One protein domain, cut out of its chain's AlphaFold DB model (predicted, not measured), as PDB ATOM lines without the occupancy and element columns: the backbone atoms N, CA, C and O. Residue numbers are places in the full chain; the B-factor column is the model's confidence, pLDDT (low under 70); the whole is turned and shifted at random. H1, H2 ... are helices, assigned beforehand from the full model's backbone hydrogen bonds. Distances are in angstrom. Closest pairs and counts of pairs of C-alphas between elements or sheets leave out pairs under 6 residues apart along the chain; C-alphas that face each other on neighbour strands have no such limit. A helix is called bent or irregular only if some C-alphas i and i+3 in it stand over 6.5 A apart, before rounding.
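What this domain is: This is residues 1 to 45 of the 92 residues of an uncharacterized protein of Calothrix sp. NIES-4105 (UniProt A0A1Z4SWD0). Two helices, H2 and the shorter H1, pack on each other at a steep tilt at one end, and from them a long arm without a named element reaches away, folding back so that residues 2 to 3 pair antiparallel with residues 11 to 12. The printed part has 45 residues, with H1 then H2 along the chain and no named strand. It is all helix by class, with 21 residues, under half, in named elements. It is loose, with a radius of gyration of the C-alphas of 12.3 A, and spans 40 by 18 by 14 A, the arm making much of the length.

How they stand to each other: Start with H2, residues 33 to 45; H1, residues 22 to 29, touches it. Their closest C-alphas, those of Met 29 and Gln 36, are 4.8 A apart. The helices run opposite ways at a steep tilt of 52 degrees. In H2 every O i to N i+4 pair is within hydrogen-bond range; in H1 2 of 4 are.

Where its parts are: Find C-alpha 33 at (137.346, 163.879, 222.545); from there H2 runs 18.8 A to C-alpha 45 at (153.671, 156.840, 216.281). H1 begins at C-alpha 22, (155.957, 164.888, 224.204), and is irregular: C-alphas 23 and 26 are 7.4 A apart.

The domain as a whole: The two C-alphas farthest apart, those of Ile 7 and Ser 45, are 40.0 A apart. The printed part has no cut, the link from H1 to H2 is tight, and no printed residue is under 70 in pLDDT.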
ATOM      1  N   MET A   1     147.362 175.568 233.497       81.31
ATOM      2  CA  MET A   1     147.686 174.976 234.818       81.31
ATOM      3  C   MET A   1     147.311 175.982 235.886       81.31
ATOM      4  O   MET A   1     147.656 177.148 235.738       81.31
ATOM      5  N   TYR A   2     146.601 175.544 236.921       83.94
ATOM      6  CA  TYR A   2     146.144 176.396 238.014       83.94
ATOM      7  C   TYR A   2     146.739 175.888 239.323       83.94
ATOM      8  O   TYR A   2     146.588 174.715 239.665       83.94
ATOM      9  N   PHE A   3     147.433 176.762 240.045       87.06
ATOM     10  CA  PHE A   3     148.052 176.415 241.319       87.06
ATOM     11  C   PHE A   3     147.106 176.734 242.470       87.06
ATOM     12  O   PHE A   3     146.454 177.777 242.488       87.06
ATOM     13  N   THR A   4     147.037 175.821 243.432       88.31
ATOM     14  CA  THR A   4     146.327 176.048 244.693       88.31
ATOM     15  C   THR A   4     147.297 176.625 245.735       88.31
ATOM     16  O   THR A   4     148.506 176.643 245.485       88.31
ATOM     17  N   PRO A   5     146.816 177.126 246.889       90.06
ATOM     18  CA  PRO A   5     147.696 177.578 247.962       90.06
ATOM     19  C   PRO A   5     148.776 176.545 248.301       90.06
ATOM     20  O   PRO A   5     148.490 175.352 248.390       90.06
ATOM     21  N   GLU A   6     150.004 177.009 248.542       86.50
ATOM     22  CA  GLU A   6     151.186 176.153 248.743       86.50
ATOM     23  C   GLU A   6     150.984 175.091 249.835       86.50
ATOM     24  O   GLU A   6     151.463 173.963 249.721       86.50
ATOM     25  N   ILE A   7     150.186 175.416 250.858       92.25
ATOM     26  CA  ILE A   7     149.843 174.500 251.949       92.25
ATOM     27  C   ILE A   7     149.120 173.227 251.483       92.25
ATOM     28  O   ILE A   7     149.264 172.185 252.114       92.25
ATOM     29  N   LEU A   8     148.381 173.289 250.370       89.62
ATOM     30  CA  LEU A   8     147.663 172.148 249.797       89.62
ATOM     31  C   LEU A   8     148.549 171.288 248.890       89.62
ATOM     32  O   LEU A   8     148.155 170.173 248.556       89.62
ATOM     33  N   ARG A   9     149.720 171.796 248.465       87.06
ATOM     34  CA  ARG A   9     150.674 171.109 247.568       87.06
ATOM     35  C   ARG A   9     150.014 170.467 246.339       87.06
ATOM     36  O   ARG A   9     150.423 169.403 245.887       87.06
ATOM     37  N   THR A  10     148.976 171.115 245.815       86.50
ATOM     38  CA  THR A  10     148.117 170.584 244.752       86.50
ATOM     39  C   THR A  10     148.069 171.555 243.571       86.50
ATOM     40  O   THR A  10     148.113 172.777 243.749       86.50
ATOM     41  N   ALA A  11     147.943 171.027 242.356       86.44
ATOM     42  CA  ALA A  11     147.686 171.808 241.153       86.44
ATOM     43  C   ALA A  11     146.567 171.163 240.328       86.44
ATOM     44  O   ALA A  11     146.414 169.944 240.321       86.44
ATOM     45  N   ILE A  12     145.799 171.993 239.623       87.81
ATOM     46  CA  ILE A  12     144.773 171.562 238.675       87.81
ATOM     47  C   ILE A  12     145.331 171.729 237.262       87.81
ATOM     48  O   ILE A  12     145.813 172.803 236.876       87.81
ATOM     49  N   VAL A  13     145.251 170.664 236.471       86.44
ATOM     50  CA  VAL A  13     145.685 170.657 235.073       86.44
ATOM     51  C   VAL A  13     144.454 170.601 234.174       86.44
ATOM     52  O   VAL A  13     143.678 169.655 234.237       86.44
ATOM     53  N   ALA A  14     144.279 171.622 233.333       89.88
ATOM     54  CA  ALA A  14     143.279 171.614 232.271       89.88
ATOM     55  C   ALA A  14     143.867 170.880 231.060       89.88
ATOM     56  O   ALA A  14     144.745 171.413 230.386       89.88
ATOM     57  N   ILE A  15     143.428 169.639 230.826       88.69
ATOM     58  CA  ILE A  15     144.021 168.758 229.807       88.69
ATOM     59  C   ILE A  15     143.847 169.321 228.386       88.69
ATOM     60  O   ILE A  15     144.780 169.244 227.592       88.69
ATOM     61  N   HIS A  16     142.703 169.942 228.083       85.56
ATOM     62  CA  HIS A  16     142.420 170.532 226.767       85.56
ATOM     63  C   HIS A  16     143.292 171.755 226.429       85.56
ATOM     64  O   HIS A  16     143.421 172.102 225.260       85.56
ATOM     65  N   ASP A  17     143.910 172.385 227.435       86.88
ATOM     66  CA  ASP A  17     144.814 173.530 227.262       86.88
ATOM     67  C   ASP A  17     146.291 173.106 227.150       86.88
ATOM     68  O   ASP A  17     147.186 173.950 227.046       86.88
ATOM     69  N   LEU A  18     146.587 171.805 227.235       90.06
ATOM     70  CA  LEU A  18     147.957 171.316 227.147       90.06
ATOM     71  C   LEU A  18     148.470 171.416 225.712       90.06
ATOM     72  O   LEU A  18     147.830 170.963 224.767       90.06
ATOM     73  N   GLN A  19     149.678 171.958 225.561       89.38
ATOM     74  CA  GLN A  19     150.373 171.980 224.275       89.38
ATOM     75  C   GLN A  19     150.626 170.551 223.788       89.38
ATOM     76  O   GLN A  19     150.948 169.683 224.598       89.38
ATOM     77  N   SER A  20     150.540 170.315 222.478       89.12
ATOM     78  CA  SER A  20     150.851 169.021 221.859       89.12
ATOM     79  C   SER A  20     152.363 168.801 221.754       89.12
ATOM     80  O   SER A  20     152.945 168.907 220.677       89.12
ATOM     81  N   VAL A  21     152.999 168.561 222.901       90.94
ATOM     82  CA  VAL A  21     154.428 168.241 223.032       90.94
ATOM     83  C   VAL A  21     154.607 166.907 223.772       90.94
ATOM     84  O   VAL A  21     153.701 166.512 224.521       90.94
ATOM     85  N   PRO A  22     155.746 166.207 223.605       85.94
ATOM     86  CA  PRO A  22     155.957 164.888 224.204       85.94
ATOM     87  C   PRO A  22     155.779 164.852 225.730       85.94
ATOM     88  O   PRO A  22     155.277 163.876 226.279       85.94
ATOM     89  N   GLU A  23     156.131 165.928 226.434       88.56
ATOM     90  CA  GLU A  23     156.076 166.025 227.897       88.56
ATOM     91  C   GLU A  23     154.645 166.024 228.453       88.56
ATOM     92  O   GLU A  23     154.424 165.643 229.603       88.56
ATOM     93  N   THR A  24     153.656 166.442 227.661       91.25
ATOM     94  CA  THR A  24     152.241 166.480 228.071       91.25
ATOM     95  C   THR A  24     151.452 165.271 227.575       91.25
ATOM     96  O   THR A  24     150.279 165.124 227.930       91.25
ATOM     97  N   LEU A  25     152.075 164.406 226.768       90.44
ATOM     98  CA  LEU A  25     151.426 163.310 226.055       90.44
ATOM     99  C   LEU A  25     150.653 162.377 226.993       90.44
ATOM    100  O   LEU A  25     149.487 162.083 226.739       90.44
ATOM    101  N   TRP A  26     151.258 161.990 228.122       86.69
ATOM    102  CA  TRP A  26     150.607 161.140 229.130       86.69
ATOM    103  C   TRP A  26     149.291 161.739 229.634       86.69
ATOM    104  O   TRP A  26     148.263 161.070 229.655       86.69
ATOM    105  N   LEU A  27     149.303 163.024 229.996       87.56
ATOM    106  CA  LEU A  27     148.117 163.702 230.517       87.56
ATOM    107  C   LEU A  27     147.051 163.895 229.433       87.56
ATOM    108  O   LEU A  27     145.867 163.787 229.734       87.56
ATOM    109  N   ARG A  28     147.450 164.136 228.177       91.12
ATOM    110  CA  ARG A  28     146.513 164.256 227.049       91.12
ATOM    111  C   ARG A  28     145.837 162.928 226.693       91.12
ATOM    112  O   ARG A  28     144.663 162.949 226.340       91.12
ATOM    113  N   MET A  29     146.511 161.787 226.869       88.19
ATOM    114  CA  MET A  29     145.895 160.456 226.703       88.19
ATOM    115  C   MET A  29     144.780 160.171 227.723       88.19
ATOM    116  O   MET A  29     143.879 159.384 227.442       88.19
ATOM    117  N   LEU A  30     144.803 160.834 228.882       83.75
ATOM    118  CA  LEU A  30     143.736 160.784 229.891       83.75
ATOM    119  C   LEU A  30     142.632 161.831 229.650       83.75
ATOM    120  O   LEU A  30     141.723 161.973 230.466       83.75
ATOM    121  N   GLY A  31     142.741 162.612 228.571       85.12
ATOM    122  CA  GLY A  31     141.755 163.610 228.173       85.12
ATOM    123  C   GLY A  31     140.490 162.995 227.577       85.12
ATOM    124  O   GLY A  31     140.209 161.812 227.732       85.12
ATOM    125  N   ARG A  32     139.724 163.822 226.865       83.88
ATOM    126  CA  ARG A  32     138.508 163.417 226.148       83.88
ATOM    127  C   ARG A  32     138.516 163.964 224.726       83.88
ATOM    128  O   ARG A  32     139.331 164.835 224.394       83.88
ATOM    129  N   ASP A  33     137.599 163.447 223.917       88.44
ATOM    130  CA  ASP A  33     137.346 163.879 222.545       88.44
ATOM    131  C   ASP A  33     138.640 163.915 221.707       88.44
ATOM    132  O   ASP A  33     139.543 163.087 221.850       88.44
ATOM    133  N   THR A  34     138.766 164.935 220.863       89.38
ATOM    134  CA  THR A  34     139.902 165.159 219.965       89.38
ATOM    135  C   THR A  34     141.252 165.261 220.679       89.38
ATOM    136  O   THR A  34     142.281 164.936 220.090       89.38
ATOM    137  N   THR A  35     141.286 165.692 221.945       89.12
ATOM    138  CA  THR A  35     142.551 165.782 222.698       89.12
ATOM    139  C   THR A  35     143.112 164.391 222.969       89.12
ATOM    140  O   THR A  35     144.314 164.173 222.808       89.12
ATOM    141  N   GLN A  36     142.238 163.454 223.339       87.94
ATOM    142  CA  GLN A  36     142.618 162.070 223.583       87.94
ATOM    143  C   GLN A  36     142.968 161.352 222.279       87.94
ATOM    144  O   GLN A  36     143.981 160.661 222.230       87.94
ATOM    145  N   GLU A  37     142.184 161.549 221.219       89.00
ATOM    146  CA  GLU A  37     142.435 160.921 219.914       89.00
ATOM    147  C   GLU A  37     143.808 161.294 219.356       89.00
ATOM    148  O   GLU A  37     144.628 160.416 219.096       89.00
ATOM    149  N   ASN A  38     144.114 162.593 219.303       90.56
ATOM    150  CA  ASN A  38     145.410 163.077 218.831       90.56
ATOM    151  C   ASN A  38     146.574 162.561 219.691       90.56
ATOM    152  O   ASN A  38     147.655 162.279 219.177       90.56
ATOM    153  N   ALA A  39     146.373 162.447 221.007       91.12
ATOM    154  CA  ALA A  39     147.388 161.926 221.917       91.12
ATOM    155  C   ALA A  39     147.624 160.423 221.718       91.12
ATOM    156  O   ALA A  39     148.765 159.972 221.770       91.12
ATOM    157  N   ILE A  40     146.572 159.646 221.457       89.56
ATOM    158  CA  ILE A  40     146.697 158.223 221.128       89.56
ATOM    159  C   ILE A  40     147.444 158.052 219.799       89.56
ATOM    160  O   ILE A  40     148.363 157.237 219.729       89.56
ATOM    161  N   ASP A  41     147.121 158.845 218.776       91.69
ATOM    162  CA  ASP A  41     147.804 158.786 217.478       91.69
ATOM    163  C   ASP A  41     149.298 159.131 217.602       91.69
ATOM    164  O   ASP A  41     150.164 158.407 217.097       91.69
ATOM    165  N   GLU A  42     149.622 160.195 218.346       92.00
ATOM    166  CA  GLU A  42     151.001 160.575 218.667       92.00
ATOM    167  C   GLU A  42     151.721 159.443 219.417       92.00
ATOM    168  O   GLU A  42     152.839 159.068 219.059       92.00
ATOM    169  N   PHE A  43     151.062 158.834 220.404       90.19
ATOM    170  CA  PHE A  43     151.607 157.726 221.180       90.19
ATOM    171  C   PHE A  43     151.900 156.480 220.334       90.19
ATOM    172  O   PHE A  43     152.967 155.868 220.464       90.19
ATOM    173  N   ILE A  44     150.984 156.105 219.437       87.25
ATOM    174  CA  ILE A  44     151.160 154.963 218.534       87.25
ATOM    175  C   ILE A  44     152.360 155.201 217.610       87.25
ATOM    176  O   ILE A  44     153.139 154.269 217.392       87.25
ATOM    177  N   SER A  45     152.558 156.445 217.155       89.94
ATOM    178  CA  SER A  45     153.671 156.840 216.281       89.94
ATOM    179  C   SER A  45     155.056 156.809 216.945       89.94
ATOM    180  O   SER A  45     156.071 156.840 216.245       89.94
TER     181      SER A  45